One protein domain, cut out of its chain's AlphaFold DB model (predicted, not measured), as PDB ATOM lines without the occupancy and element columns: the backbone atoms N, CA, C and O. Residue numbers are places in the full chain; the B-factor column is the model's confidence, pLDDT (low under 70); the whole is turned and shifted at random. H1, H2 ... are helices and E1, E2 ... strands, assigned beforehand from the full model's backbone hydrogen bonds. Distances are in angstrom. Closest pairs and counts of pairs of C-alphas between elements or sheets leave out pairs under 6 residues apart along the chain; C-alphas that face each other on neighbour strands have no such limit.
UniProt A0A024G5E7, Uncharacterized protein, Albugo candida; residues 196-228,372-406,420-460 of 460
ATOM      1  N   ASP A 196      47.285  13.941  39.385       62.75
ATOM      2  CA  ASP A 196      47.612  15.376  39.498       62.75
ATOM      3  C   ASP A 196      46.377  16.293  39.608       62.75
ATOM      4  O   ASP A 196      46.482  17.503  39.817       62.75
ATOM      5  N   THR A 197      45.178  15.751  39.399       65.00
ATOM      6  CA  THR A 197      43.902  16.447  39.562       65.00
ATOM      7  C   THR A 197      42.876  15.452  40.083       65.00
ATOM      8  O   THR A 197      42.648  14.414  39.464       65.00
ATOM      9  N   ALA A 198      42.269  15.779  41.219       72.12
ATOM     10  CA  ALA A 198      41.163  15.047  41.811       72.12
ATOM     11  C   ALA A 198      40.066  16.043  42.216       72.12
ATOM     12  O   ALA A 198      40.324  17.232  42.421       72.12
ATOM     13  N   TYR A 199      38.833  15.556  42.321       76.38
ATOM     14  CA  TYR A 199      37.676  16.372  42.674       76.38
ATOM     15  C   TYR A 199      36.901  15.699  43.802       76.38
ATOM     16  O   TYR A 199      36.552  14.523  43.703       76.38
ATOM     17  N   SER A 200      36.624  16.443  44.871       77.56
ATOM     18  CA  SER A 200      35.614  16.056  45.852       77.56
ATOM     19  C   SER A 200      34.265  16.512  45.313       77.56
ATOM     20  O   SER A 200      34.063  17.704  45.080       77.56
ATOM     21  N   VAL A 201      33.366  15.562  45.068       81.88
ATOM     22  CA  VAL A 201      32.022  15.833  44.552       81.88
ATOM     23  C   VAL A 201      31.021  15.529  45.660       81.88
ATOM     24  O   VAL A 201      30.962  14.405  46.157       81.88
ATOM     25  N   LYS A 202      30.259  16.540  46.076       81.88
ATOM     26  CA  LYS A 202      29.299  16.466  47.186       81.88
ATOM     27  C   LYS A 202      27.916  16.848  46.682       81.88
ATOM     28  O   LYS A 202      27.788  17.773  45.888       81.88
ATOM     29  N   TYR A 203      26.873  16.174  47.152       83.44
ATOM     30  CA  TYR A 203      25.502  16.620  46.897       83.44
ATOM     31  C   TYR A 203      25.298  18.034  47.460       83.44
ATOM     32  O   TYR A 203      25.687  18.286  48.601       83.44
ATOM     33  N   LEU A 204      24.738  18.951  46.662       83.38
ATOM     34  CA  LEU A 204      24.597  20.357  47.055       83.38
ATOM     35  C   LEU A 204      23.210  20.658  47.633       83.38
ATOM     36  O   LEU A 204      23.102  21.068  48.787       83.38
ATOM     37  N   ALA A 205      22.155  20.474  46.838       79.31
ATOM     38  CA  ALA A 205      20.788  20.815  47.227       79.31
ATOM     39  C   ALA A 205      19.747  20.056  46.384       79.31
ATOM     40  O   ALA A 205      20.005  19.788  45.212       79.31
ATOM     41  N   PRO A 206      18.549  19.769  46.921       83.69
ATOM     42  CA  PRO A 206      17.416  19.333  46.113       83.69
ATOM     43  C   PRO A 206      16.867  20.497  45.280       83.69
ATOM     44  O   PRO A 206      16.844  21.643  45.731       83.69
ATOM     45  N   VAL A 207      16.354  20.198  44.086       83.25
ATOM     46  CA  VAL A 207      15.664  21.172  43.221       83.25
ATOM     47  C   VAL A 207      14.243  20.709  42.898       83.25
ATOM     48  O   VAL A 207      13.904  19.535  43.030       83.25
ATOM     49  N   SER A 208      13.375  21.635  42.486       78.50
ATOM     50  CA  SER A 208      11.970  21.316  42.202       78.50
ATOM     51  C   SER A 208      11.828  20.317  41.034       78.50
ATOM     52  O   SER A 208      12.409  20.548  39.968       78.50
ATOM     53  N   PRO A 209      11.008  19.253  41.162       71.25
ATOM     54  CA  PRO A 209      10.794  18.259  40.105       71.25
ATOM     55  C   PRO A 209       9.865  18.740  38.971       71.25
ATOM     56  O   PRO A 209       9.478  17.952  38.111       71.25
ATOM     57  N   ASN A 210       9.511  20.030  38.922       71.44
ATOM     58  CA  ASN A 210       8.511  20.585  37.999       71.44
ATOM     59  C   ASN A 210       8.911  20.590  36.503       71.44
ATOM     60  O   ASN A 210       8.090  20.975  35.665       71.44
ATOM     61  N   GLY A 211      10.133  20.159  36.169       76.19
ATOM     62  CA  GLY A 211      10.700  20.112  34.812       76.19
ATOM     63  C   GLY A 211      11.790  21.156  34.530       76.19
ATOM     64  O   GLY A 211      12.471  21.065  33.513       76.19
ATOM     65  N   ASP A 212      11.989  22.130  35.425       87.44
ATOM     66  CA  ASP A 212      13.032  23.174  35.311       87.44
ATOM     67  C   ASP A 212      14.352  22.763  36.001       87.44
ATOM     68  O   ASP A 212      15.296  23.544  36.091       87.44
ATOM     69  N   CYS A 213      14.422  21.530  36.518       90.06
ATOM     70  CA  CYS A 213      15.460  21.059  37.440       90.06
ATOM     71  C   CYS A 213      16.894  21.185  36.903       90.06
ATOM     72  O   CYS A 213      17.791  21.488  37.680       90.06
ATOM     73  N   LEU A 214      17.118  21.034  35.593       92.88
ATOM     74  CA  LEU A 214      18.433  21.248  34.973       92.88
ATOM     75  C   LEU A 214      18.916  22.696  35.142       92.88
ATOM     76  O   LEU A 214      20.045  22.934  35.563       92.88
ATOM     77  N   PHE A 215      18.047  23.669  34.868       94.44
ATOM     78  CA  PHE A 215      18.390  25.088  34.950       94.44
ATOM     79  C   PHE A 215      18.419  25.580  36.399       94.44
ATOM     80  O   PHE A 215      19.306  26.349  36.748       94.44
ATOM     81  N   LEU A 216      17.532  25.069  37.261       93.19
ATOM     82  CA  LEU A 216      17.592  25.301  38.711       93.19
ATOM     83  C   LEU A 216      18.874  24.721  39.336       93.19
ATOM     84  O   LEU A 216      19.452  25.332  40.230       93.19
ATOM     85  N   SER A 217      19.354  23.569  38.855       94.12
ATOM     86  CA  SER A 217      20.636  22.996  39.291       94.12
ATOM     87  C   SER A 217      21.811  23.879  38.882       94.12
ATOM     88  O   SER A 217      22.707  24.119  39.685       94.12
ATOM     89  N   LEU A 218      21.802  24.401  37.653       94.06
ATOM     90  CA  LEU A 218      22.835  25.325  37.184       94.06
ATOM     91  C   LEU A 218      22.780  26.681  37.900       94.06
ATOM     92  O   LEU A 218      23.830  27.233  38.195       94.06
ATOM     93  N   GLU A 219      21.595  27.178  38.258       93.75
ATOM     94  CA  GLU A 219      21.429  28.363  39.113       93.75
ATOM     95  C   GLU A 219      22.089  28.161  40.484       93.75
ATOM     96  O   GLU A 219      22.840  29.024  40.937       93.75
ATOM     97  N   GLN A 220      21.914  26.989  41.108       93.38
ATOM     98  CA  GLN A 220      22.678  26.646  42.313       93.38
ATOM     99  C   GLN A 220      24.185  26.580  42.028       93.38
ATOM    100  O   GLN A 220      24.961  27.194  42.743       93.38
ATOM    101  N   LEU A 221      24.631  25.892  40.976       92.19
ATOM    102  CA  LEU A 221      26.066  25.766  40.677       92.19
ATOM    103  C   LEU A 221      26.746  27.115  40.386       92.19
ATOM    104  O   LEU A 221      27.902  27.294  40.771       92.19
ATOM    105  N   LEU A 222      26.038  28.070  39.777       91.12
ATOM    106  CA  LEU A 222      26.497  29.449  39.583       91.12
ATOM    107  C   LEU A 222      26.638  30.202  40.911       91.12
ATOM    108  O   LEU A 222      27.655  30.851  41.122       91.12
ATOM    109  N   LEU A 223      25.677  30.068  41.833       89.38
ATOM    110  CA  LEU A 223      25.745  30.688  43.168       89.38
ATOM    111  C   LEU A 223      26.951  30.220  44.004       89.38
ATOM    112  O   LEU A 223      27.388  30.952  44.887       89.38
ATOM    113  N   TYR A 224      27.482  29.025  43.729       84.69
ATOM    114  CA  TYR A 224      28.680  28.465  44.372       84.69
ATOM    115  C   TYR A 224      29.921  28.477  43.450       84.69
ATOM    116  O   TYR A 224      30.881  27.751  43.701       84.69
ATOM    117  N   SER A 225      29.915  29.277  42.375       83.69
ATOM    118  CA  SER A 225      31.049  29.443  41.454       83.69
ATOM    119  C   SER A 225      31.476  30.910  41.375       83.69
ATOM    120  O   SER A 225      30.976  31.642  40.528       83.69
ATOM    121  N   ASP A 226      32.450  31.316  42.196       76.50
ATOM    122  CA  ASP A 226      32.937  32.710  42.311       76.50
ATOM    123  C   ASP A 226      33.362  33.367  40.977       76.50
ATOM    124  O   ASP A 226      33.394  34.590  40.856       76.50
ATOM    125  N   GLU A 227      33.707  32.560  39.970       79.25
ATOM    126  CA  GLU A 227      34.119  33.002  38.630       79.25
ATOM    127  C   GLU A 227      32.953  33.389  37.700       79.25
ATOM    128  O   GLU A 227      33.191  33.942  36.625       79.25
ATOM    129  N   CYS A 228      31.708  33.067  38.064       80.12
ATOM    130  CA  CYS A 228      30.540  33.225  37.203       80.12
ATOM    131  C   CYS A 228      29.520  34.194  37.816       80.12
ATOM    132  O   CYS A 228      29.273  34.180  39.019       80.12
ATOM    133  N   ASP A 372      20.834  17.114  26.349       92.00
ATOM    134  CA  ASP A 372      22.268  17.113  26.025       92.00
ATOM    135  C   ASP A 372      22.681  18.252  25.072       92.00
ATOM    136  O   ASP A 372      23.809  18.748  25.141       92.00
ATOM    137  N   ILE A 373      21.764  18.701  24.202       93.75
ATOM    138  CA  ILE A 373      21.993  19.809  23.264       93.75
ATOM    139  C   ILE A 373      22.158  21.123  24.038       93.75
ATOM    140  O   ILE A 373      23.085  21.891  23.744       93.75
ATOM    141  N   ILE A 374      21.309  21.387  25.041       95.56
ATOM    142  CA  ILE A 374      21.451  22.587  25.871       95.56
ATOM    143  C   ILE A 374      22.633  22.465  26.835       95.56
ATOM    144  O   ILE A 374      23.350  23.448  27.005       95.56
ATOM    145  N   LEU A 375      22.915  21.274  27.382       94.94
ATOM    146  CA  LEU A 375      24.081  21.040  28.246       94.94
ATOM    147  C   LEU A 375      25.403  21.323  27.530       94.94
ATOM    148  O   LEU A 375      26.230  22.061  28.058       94.94
ATOM    149  N   GLU A 376      25.599  20.825  26.305       93.00
ATOM    150  CA  GLU A 376      26.822  21.102  25.536       93.00
ATOM    151  C   GLU A 376      26.928  22.589  25.132       93.00
ATOM    152  O   GLU A 376      28.020  23.162  25.056       93.00
ATOM    153  N   SER A 377      25.786  23.251  24.927       94.69
ATOM    154  CA  SER A 377      25.726  24.692  24.647       94.69
ATOM    155  C   SER A 377      26.080  25.534  25.880       94.69
ATOM    156  O   SER A 377      26.797  26.525  25.753       94.69
ATOM    157  N   LEU A 378      25.649  25.115  27.073       95.00
ATOM    158  CA  LEU A 378      25.962  25.749  28.357       95.00
ATOM    159  C   LEU A 378      27.416  25.493  28.779       95.00
ATOM    160  O   LEU A 378      28.096  26.436  29.176       95.00
ATOM    161  N   ALA A 379      27.931  24.274  28.599       92.25
ATOM    162  CA  ALA A 379      29.350  23.957  28.786       92.25
ATOM    163  C   ALA A 379      30.238  24.873  27.924       92.25
ATOM    164  O   ALA A 379      31.212  25.461  28.395       92.25
ATOM    165  N   THR A 380      29.840  25.081  26.664       90.62
ATOM    166  CA  THR A 380      30.501  26.029  25.754       90.62
ATOM    167  C   THR A 380      30.377  27.481  26.230       90.62
ATOM    168  O   THR A 380      31.354  28.222  26.144       90.62
ATOM    169  N   ALA A 381      29.213  27.897  26.740       91.50
ATOM    170  CA  ALA A 381      28.978  29.266  27.203       91.50
ATOM    171  C   ALA A 381      29.836  29.644  28.420       91.50
ATOM    172  O   ALA A 381      30.437  30.714  28.436       91.50
ATOM    173  N   TYR A 382      29.949  28.742  29.397       90.25
ATOM    174  CA  TYR A 382      30.731  28.959  30.617       90.25
ATOM    175  C   TYR A 382      32.207  28.534  30.493       90.25
ATOM    176  O   TYR A 382      32.922  28.566  31.487       90.25
ATOM    177  N   LYS A 383      32.673  28.116  29.299       88.75
ATOM    178  CA  LYS A 383      34.001  27.500  29.060       88.75
ATOM    179  C   LYS A 383      34.349  26.381  30.080       88.75
ATOM    180  O   LYS A 383      35.517  26.184  30.413       88.75
ATOM    181  N   ARG A 384      33.351  25.621  30.554       88.19
ATOM    182  CA  ARG A 384      33.458  24.670  31.678       88.19
ATOM    183  C   ARG A 384      32.878  23.302  31.317       88.19
ATOM    184  O   ARG A 384      31.811  23.232  30.714       88.19
ATOM    185  N   ASP A 385      33.562  22.220  31.687       89.56
ATOM    186  CA  ASP A 385      33.029  20.859  31.528       89.56
ATOM    187  C   ASP A 385      31.841  20.635  32.481       89.56
ATOM    188  O   ASP A 385      31.907  20.978  33.666       89.56
ATOM    189  N   ILE A 386      30.768  20.024  31.974       93.00
ATOM    190  CA  ILE A 386      29.600  19.608  32.760       93.00
ATOM    191  C   ILE A 386      29.480  18.086  32.664       93.00
ATOM    192  O   ILE A 386      29.416  17.536  31.569       93.00
ATOM    193  N   PHE A 387      29.428  17.395  33.798       91.75
ATOM    194  CA  PHE A 387      29.249  15.946  33.871       91.75
ATOM    195  C   PHE A 387      27.860  15.604  34.401       91.75
ATOM    196  O   PHE A 387      27.527  15.939  35.539       91.75
ATOM    197  N   VAL A 388      27.070  14.871  33.620       91.69
ATOM    198  CA  VAL A 388      25.857  14.226  34.135       91.69
ATOM    199  C   VAL A 388      26.249  12.893  34.771       91.69
ATOM    200  O   VAL A 388      26.888  12.054  34.137       91.69
ATOM    201  N   VAL A 389      25.892  12.709  36.041       89.12
ATOM    202  CA  VAL A 389      26.198  11.524  36.848       89.12
ATOM    203  C   VAL A 389      24.949  10.660  36.954       89.12
ATOM    204  O   VAL A 389      23.987  11.016  37.632       89.12
ATOM    205  N   LEU A 390      24.974   9.501  36.304       82.12
ATOM    206  CA  LEU A 390      23.939   8.475  36.394       82.12
ATOM    207  C   LEU A 390      24.341   7.435  37.439       82.12
ATOM    208  O   LEU A 390      25.406   6.828  37.327       82.12
ATOM    209  N   VAL A 391      23.473   7.180  38.418       73.25
ATOM    210  CA  VAL A 391      23.695   6.159  39.455       73.25
ATOM    211  C   VAL A 391      22.741   4.987  39.226       73.25
ATOM    212  O   VAL A 391      21.526   5.131  39.352       73.25
ATOM    213  N   GLY A 392      23.281   3.809  38.903       60.47
ATOM    214  CA  GLY A 392      22.485   2.627  38.568       60.47
ATOM    215  C   GLY A 392      23.222   1.316  38.839       60.47
ATOM    216  O   GLY A 392      24.383   1.160  38.481       60.47
ATOM    217  N   CYS A 393      22.543   0.355  39.471       52.75
ATOM    218  CA  CYS A 393      23.049  -1.010  39.704       52.75
ATOM    219  C   CYS A 393      24.451  -1.093  40.355       52.75
ATOM    220  O   CYS A 393      25.247  -1.953  39.987       52.75
ATOM    221  N   GLY A 394      24.756  -0.197  41.305       55.00
ATOM    222  CA  GLY A 394      26.064  -0.134  41.980       55.00
ATOM    223  C   GLY A 394      27.187   0.493  41.142       55.00
ATOM    224  O   GLY A 394      28.346   0.444  41.538       55.00
ATOM    225  N   LYS A 395      26.856   1.074  39.983       58.72
ATOM    226  CA  LYS A 395      27.784   1.766  39.086       58.72
ATOM    227  C   LYS A 395      27.409   3.237  38.950       58.72
ATOM    228  O   LYS A 395      26.232   3.600  38.997       58.72
ATOM    229  N   MET A 396      28.427   4.064  38.733       70.00
ATOM    230  CA  MET A 396      28.282   5.467  38.357       70.00
ATOM    231  C   MET A 396      28.766   5.644  36.921       70.00
ATOM    232  O   MET A 396      29.887   5.248  36.596       70.00
ATOM    233  N   PHE A 397      27.935   6.234  36.066       76.25
ATOM    234  CA  PHE A 397      28.316   6.627  34.713       76.25
ATOM    235  C   PHE A 397      28.398   8.148  34.648       76.25
ATOM    236  O   PHE A 397      27.488   8.841  35.096       76.25
ATOM    237  N   PHE A 398      29.490   8.651  34.084       82.50
ATOM    238  CA  PHE A 398      29.731  10.075  33.890       82.50
ATOM    239  C   PHE A 398      29.592  10.379  32.400       82.50
ATOM    240  O   PHE A 398      30.376   9.868  31.599       82.50
ATOM    241  N   LEU A 399      28.599  11.184  32.030       87.00
ATOM    242  CA  LEU A 399      28.403  11.671  30.666       87.00
ATOM    243  C   LEU A 399      29.038  13.068  30.552       87.00
ATOM    244  O   LEU A 399      28.555  13.996  31.204       87.00
ATOM    245  N   PRO A 400      30.149  13.227  29.808       88.25
ATOM    246  CA  PRO A 400      30.839  14.505  29.689       88.25
ATOM    247  C   PRO A 400      30.219  15.386  28.598       88.25
ATOM    248  O   PRO A 400      30.186  15.012  27.425       88.25
ATOM    249  N   HIS A 401      29.824  16.600  28.970       90.62
ATOM    250  CA  HIS A 401      29.478  17.687  28.059       90.62
ATOM    251  C   HIS A 401      30.607  18.715  28.123       90.62
ATOM    252  O   HIS A 401      30.720  19.475  29.087       90.62
ATOM    253  N   CYS A 402      31.473  18.707  27.113       87.06
ATOM    254  CA  CYS A 402      32.655  19.564  27.080       87.06
ATOM    255  C   CYS A 402      32.409  20.839  26.254       87.06
ATOM    256  O   CYS A 402      31.638  20.802  25.288       87.06
ATOM    257  N   PRO A 403      33.110  21.952  26.542       86.94
ATOM    258  CA  PRO A 403      33.086  23.146  25.704       86.94
ATOM    259  C   PRO A 403      33.480  22.830  24.254       86.94
ATOM    260  O   PRO A 403      34.546  22.258  23.987       86.94
ATOM    261  N   ARG A 404      32.645  23.229  23.287       81.69
ATOM    262  CA  ARG A 404      32.941  23.020  21.865       81.69
ATOM    263  C   ARG A 404      34.128  23.881  21.434       81.69
ATOM    264  O   ARG A 404      34.064  25.108  21.437       81.69
ATOM    265  N   LYS A 405      35.193  23.236  20.957       69.31
ATOM    266  CA  LYS A 405      36.376  23.915  20.407       69.31
ATOM    267  C   LYS A 405      36.077  24.486  19.016       69.31
ATOM    268  O   LYS A 405      36.163  23.765  18.022       69.31
ATOM    269  N   LYS A 406      35.785  25.786  18.926       57.88
ATOM    270  CA  LYS A 406      35.941  26.565  17.684       57.88
ATOM    271  C   LYS A 406      37.002  27.641  17.871       57.88
ATOM    272  O   LYS A 406      37.187  28.138  18.970       57.88
ATOM    273  N   GLN A 420      39.150  25.373  34.956       71.06
ATOM    274  CA  GLN A 420      38.049  25.553  35.898       71.06
ATOM    275  C   GLN A 420      37.531  24.210  36.422       71.06
ATOM    276  O   GLN A 420      37.446  23.237  35.668       71.06
ATOM    277  N   SER A 421      37.156  24.163  37.703       81.25
ATOM    278  CA  SER A 421      36.523  22.975  38.279       81.25
ATOM    279  C   SER A 421      35.241  22.645  37.504       81.25
ATOM    280  O   SER A 421      34.418  23.540  37.288       81.25
ATOM    281  N   PRO A 422      35.051  21.387  37.076       88.50
ATOM    282  CA  PRO A 422      33.876  20.997  36.320       88.50
ATOM    283  C   PRO A 422      32.624  21.006  37.196       88.50
ATOM    284  O   PRO A 422      32.683  20.839  38.415       88.50
ATOM    285  N   TRP A 423      31.465  21.152  36.564       92.12
ATOM    286  CA  TRP A 423      30.181  21.006  37.243       92.12
ATOM    287  C   TRP A 423      29.662  19.575  37.140       92.12
ATOM    288  O   TRP A 423      29.846  18.913  36.123       92.12
ATOM    289  N   PHE A 424      28.977  19.112  38.184       92.69
ATOM    290  CA  PHE A 424      28.369  17.786  38.229       92.69
ATOM    291  C   PHE A 424      26.861  17.906  38.478       92.69
ATOM    292  O   PHE A 424      26.418  18.646  39.359       92.69
ATOM    293  N   LEU A 425      26.078  17.161  37.699       93.00
ATOM    294  CA  LEU A 425      24.625  17.064  37.805       93.00
ATOM    295  C   LEU A 425      24.250  15.606  38.081       93.00
ATOM    296  O   LEU A 425      24.413  14.755  37.211       93.00
ATOM    297  N   LEU A 426      23.736  15.306  39.271       89.62
ATOM    298  CA  LEU A 426      23.185  13.992  39.589       89.62
ATOM    299  C   LEU A 426      21.865  13.815  38.839       89.62
ATOM    300  O   LEU A 426      20.884  14.485  39.151       89.62
ATOM    301  N   MET A 427      21.825  12.900  37.873       86.75
ATOM    302  CA  MET A 427      20.598  12.547  37.168       86.75
ATOM    303  C   MET A 427      19.925  11.365  37.862       86.75
ATOM    304  O   MET A 427      20.410  10.229  37.829       86.75
ATOM    305  N   ARG A 428      18.774  11.626  38.486       77.00
ATOM    306  CA  ARG A 428      17.906  10.588  39.038       77.00
ATOM    307  C   ARG A 428      16.918  10.104  37.986       77.00
ATOM    308  O   ARG A 428      16.120  10.864  37.448       77.00
ATOM    309  N   LEU A 429      16.906   8.787  37.817       62.44
ATOM    310  CA  LEU A 429      15.925   8.035  37.029       62.44
ATOM    311  C   LEU A 429      14.595   7.829  37.782       62.44
ATOM    312  O   LEU A 429      13.697   7.140  37.304       62.44
ATOM    313  N   THR A 430      14.453   8.413  38.978       52.41
ATOM    314  CA  THR A 430      13.144   8.614  39.599       52.41
ATOM    315  C   THR A 430      12.414   9.648  38.760       52.41
ATOM    316  O   THR A 430      12.641  10.847  38.936       52.41
ATOM    317  N   GLY A 431      11.605   9.169  37.815       44.81
ATOM    318  CA  GLY A 431      10.866  10.029  36.906       44.81
ATOM    319  C   GLY A 431      10.164  11.128  37.689       44.81
ATOM    320  O   GLY A 431       9.447  10.847  38.651       44.81
ATOM    321  N   SER A 432      10.384  12.375  37.272       47.38
ATOM    322  CA  SER A 432       9.494  13.468  37.654       47.38
ATOM    323  C   SER A 432       8.045  13.023  37.427       47.38
ATOM    324  O   SER A 432       7.777  12.287  36.473       47.38
ATOM    325  N   ASP A 433       7.087  13.517  38.220       42.16
ATOM    326  CA  ASP A 433       5.652  13.168  38.100       42.16
ATOM    327  C   ASP A 433       5.036  13.521  36.720       42.16
ATOM    328  O   ASP A 433       3.843  13.347  36.472       42.16
ATOM    329  N   ARG A 434       5.859  14.067  35.815       50.41
ATOM    330  CA  ARG A 434       5.559  14.535  34.464       50.41
ATOM    331  C   ARG A 434       6.347  13.796  33.365       50.41
ATOM    332  O   ARG A 434       6.094  14.078  32.199       50.41
ATOM    333  N   GLY A 435       7.225  12.842  33.700       52.25
ATOM    334  CA  GLY A 435       7.812  11.887  32.747       52.25
ATOM    335  C   GLY A 435       9.110  12.313  32.046       52.25
ATOM    336  O   GLY A 435       9.255  12.056  30.853       52.25
ATOM    337  N   GLY A 436      10.037  12.951  32.763       60.25
ATOM    338  CA  GLY A 436      11.375  13.297  32.260       60.25
ATOM    339  C   GLY A 436      12.464  13.259  33.337       60.25
ATOM    340  O   GLY A 436      12.158  13.161  34.535       60.25
ATOM    341  N   ASP A 437      13.717  13.347  32.889       75.19
ATOM    342  CA  ASP A 437      14.932  13.231  33.702       75.19
ATOM    343  C   ASP A 437      15.021  14.312  34.786       75.19
ATOM    344  O   ASP A 437      14.747  15.491  34.542       75.19
ATOM    345  N   HIS A 438      15.409  13.912  36.001       84.88
ATOM    346  CA  HIS A 438      15.548  14.829  37.127       84.88
ATOM    347  C   HIS A 438      17.019  15.056  37.470       84.88
ATOM    348  O   HIS A 438      17.706  14.137  37.907       84.88
ATOM    349  N   TYR A 439      17.486  16.290  37.294       88.75
ATOM    350  CA  TYR A 439      18.854  16.707  37.597       88.75
ATOM    351  C   TYR A 439      18.906  17.421  38.946       88.75
ATOM    352  O   TYR A 439      18.065  18.280  39.203       88.75
ATOM    353  N   GLU A 440      19.913  17.112  39.758       90.38
ATOM    354  CA  GLU A 440      20.245  17.829  40.991       90.38
ATOM    355  C   GLU A 440      21.721  18.272  40.978       90.38
ATOM    356  O   GLU A 440      22.578  17.536  40.483       90.38
ATOM    357  N   PRO A 441      22.066  19.442  41.537       92.94
ATOM    358  CA  PRO A 441      23.435  19.935  41.551       92.94
ATOM    359  C   PRO A 441      24.329  19.168  42.534       92.94
ATOM    360  O   PRO A 441      23.941  18.865  43.668       92.94
ATOM    361  N   MET A 442      25.577  18.933  42.131       89.31
ATOM    362  CA  MET A 442      26.641  18.462  43.015       89.31
ATOM    363  C   MET A 442      27.806  19.459  43.009       89.31
ATOM    364  O   MET A 442      28.355  19.790  41.958       89.31
ATOM    365  N   LEU A 443      28.193  19.927  44.195       83.75
ATOM    366  CA  LEU A 443      29.320  20.832  44.386       83.75
ATOM    367  C   LEU A 443      30.636  20.104  44.099       83.75
ATOM    368  O   LEU A 443      30.860  18.999  44.599       83.75
ATOM    369  N   CYS A 444      31.504  20.749  43.324       85.38
ATOM    370  CA  CYS A 444      32.828  20.258  42.974       85.38
ATOM    371  C   CYS A 444      33.910  21.105  43.643       85.38
ATOM    372  O   CYS A 444      34.043  22.291  43.354       85.38
ATOM    373  N   GLU A 445      34.726  20.479  44.486       77.56
ATOM    374  CA  GLU A 445      35.928  21.093  45.048       77.56
ATOM    375  C   GLU A 445      37.164  20.404  44.467       77.56
ATOM    376  O   GLU A 445      37.307  19.180  44.547       77.56
ATOM    377  N   ARG A 446      38.087  21.183  43.893       76.25
ATOM    378  CA  ARG A 446      39.392  20.673  43.463       76.25
ATOM    379  C   ARG A 446      40.193  20.256  44.695       76.25
ATOM    380  O   ARG A 446      40.464  21.067  45.579       76.25
ATOM    381  N   VAL A 447      40.608  18.995  44.724       72.75
ATOM    382  CA  VAL A 447      41.475  18.437  45.764       72.75
ATOM    383  C   VAL A 447      42.756  17.894  45.137       72.75
ATOM    384  O   VAL A 447      42.826  17.556  43.953       72.75
ATOM    385  N   ARG A 448      43.804  17.813  45.948       69.25
ATOM    386  CA  ARG A 448      45.035  17.105  45.601       69.25
ATOM    387  C   ARG A 448      44.746  15.611  45.423       69.25
ATOM    388  O   ARG A 448      43.795  15.079  45.994       69.25
ATOM    389  N   GLY A 449      45.625  14.896  44.719       61.91
ATOM    390  CA  GLY A 449      45.543  13.434  44.565       61.91
ATOM    391  C   GLY A 449      45.644  12.625  45.873       61.91
ATOM    392  O   GLY A 449      45.441  11.413  45.853       61.91
ATOM    393  N   ASP A 450      45.932  13.273  47.006       64.44
ATOM    394  CA  ASP A 450      45.882  12.730  48.372       64.44
ATOM    395  C   ASP A 450      44.602  13.136  49.141       64.44
ATOM    396  O   ASP A 450      44.517  12.965  50.357       64.44
ATOM    397  N   GLY A 451      43.590  13.676  48.458       59.53
ATOM    398  CA  GLY A 451      42.302  14.084  49.031       59.53
ATOM    399  C   GLY A 451      42.332  15.383  49.845       59.53
ATOM    400  O   GLY A 451      41.278  15.849  50.276       59.53
ATOM    401  N   CYS A 452      43.504  15.999  50.050       64.44
ATOM    402  CA  CYS A 452      43.582  17.282  50.740       64.44
ATOM    403  C   CYS A 452      42.989  18.385  49.856       64.44
ATOM    404  O   CYS A 452      43.306  18.468  48.667       64.44
ATOM    405  N   ILE A 453      42.211  19.290  50.454       64.69
ATOM    406  CA  ILE A 453      41.915  20.597  49.847       64.69
ATOM    407  C   ILE A 453      43.259  21.252  49.486       64.69
ATOM    408  O   ILE A 453      44.230  21.119  50.241       64.69
ATOM    409  N   GLU A 454      43.349  21.923  48.332       59.97
ATOM    410  CA  GLU A 454      44.527  22.738  48.018       59.97
ATOM    411  C   GLU A 454      44.664  23.829  49.100       59.97
ATOM    412  O   GLU A 454      43.957  24.833  49.084       59.97
ATOM    413  N   PHE A 455      45.562  23.624  50.073       44.69
ATOM    414  CA  PHE A 455      46.025  24.715  50.929       44.69
ATOM    415  C   PHE A 455      46.596  25.803  50.017       44.69
ATOM    416  O   PHE A 455      47.356  25.488  49.098       44.69
ATOM    417  N   GLY A 456      46.178  27.047  50.267       45.25
ATOM    418  CA  GLY A 456      46.405  28.180  49.372       45.25
ATOM    419  C   GLY A 456      47.869  28.391  48.984       45.25
ATOM    420  O   GLY A 456      48.778  27.939  49.678       45.25
ATOM    421  N   GLU A 457      48.054  29.090  47.866       37.41
ATOM    422  CA  GLU A 457      49.322  29.371  47.184       37.41
ATOM    423  C   GLU A 457      50.508  29.591  48.141       37.41
ATOM    424  O   GLU A 457      50.740  30.683  48.660       37.41
ATOM    425  N   ILE A 458      51.309  28.539  48.344       32.56
ATOM    426  CA  ILE A 458      52.655  28.676  48.907       32.56
ATOM    427  C   ILE A 458      53.606  28.935  47.737       32.56
ATOM    428  O   ILE A 458      54.308  28.031  47.281       32.56
ATOM    429  N   GLY A 459      53.614  30.187  47.281       38.25
ATOM    430  CA  GLY A 459      54.534  30.706  46.270       38.25
ATOM    431  C   GLY A 459      53.887  31.032  44.923       38.25
ATOM    432  O   GLY A 459      53.072  30.259  44.418       38.25
ATOM    433  N   GLU A 460      54.308  32.182  44.389       29.61
ATOM    434  CA  GLU A 460      54.197  32.613  42.984       29.61
ATOM    435  C   GLU A 460      54.895  31.634  42.014       29.61
ATOM    436  O   GLU A 460      55.928  31.039  42.413       29.61
TER     437      GLU A 460
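AT A GLANCE: This is residues 196 to 228, 372 to 406 and 420 to 460 of the 460 residues of an uncharacterized protein of Albugo candida (UniProt A0A024G5E7). A strongly twisted sheet of five strands, curled like part of a barrel, has two helices over one face, making two layers. H1 covers the inner strands E5 and E4 and runs along them, while H2 lies slantwise over the edge strand E3. The long axis runs from the loop around Arg 434 to the tail of residues 448 to 460. The printed part has 109 residues, with two named helices and five named strands that follow along the chain as E1 H1 H2 E2 E3 E4 E5; the sheet is mixed, ordered E1, E5, E4, E2, E3, and the class is mixed, helices and strands. The whole is compact, with a radius of gyration of the C-alphas of 15.0 A and spans of 53 by 36 by 24 A.

HOW THE PARTS SIT: E1, residues 198 to 203, is an edge strand and the antiparallel neighbour of E5, residues 438 to 447; N 200 and O 445 are 2.8 A apart, within hydrogen-bond range. E5 is staggered: residues 442 to 447 pair with E1, and residues 438 to 442 pair with E4, residues 423 to 428. E4 and E5 form a hairpin, with N 426 and O 440 at 2.8 A. E4 is parallel to E2, residues 386 to 392, at 30 degrees, with N 387 and O 423 at 2.8 A. E2 forms a hairpin with the other edge strand, E3, residues 395 to 401, with N 388 and O 399 at 3.0 A. E1 and E3 are apart. H1, residues 213 to 223, is on the sheet at a height of 8.5 A, at 14 degrees to E5 on the local plane; their closest C-alphas, Ser 217 and Pro 441, are 4.7 A apart. H2, residues 372 to 381, is on the sheet at a height of 7.1 A, at 38 degrees to E3 on the local plane; their closest C-alphas, Glu 376 and His 401, are 5.0 A apart. H1 and H2 are near each other, with 6 pairs of C-alphas within 10 A. In H1 and H2 every O i to N i+4 pair is within hydrogen-bond range.

IN THESE COORDINATES: E1 begins at C-alpha 198 (41.163, 15.047, 41.811) and is 16.5 A long. H1 measures 15.2 A and H2 13.9 A; H2 begins at C-alpha 372 (22.268, 17.113, 26.025). E2 measures 19.3 A, E3 19.4 A and E4 16.2 A. E5, the longest strand, measures 27.6 A and ends at C-alpha 447 (41.475, 18.437, 45.764).

THE WHOLE: The C-alphas farthest apart, of Arg 434 and Gly 459, are 52.9 A apart. Residues 229 to 371 are not printed, with 21.3 A between C-alphas 228 and 372; residues 407 to 419 are not printed either, with 18.4 A between C-alphas 406 and 420. Of the links that are printed whole, none is long. The mean pLDDT of the printed part is 77.3; 29 residues are under 70, among them 429 to 436 and 448 to 460.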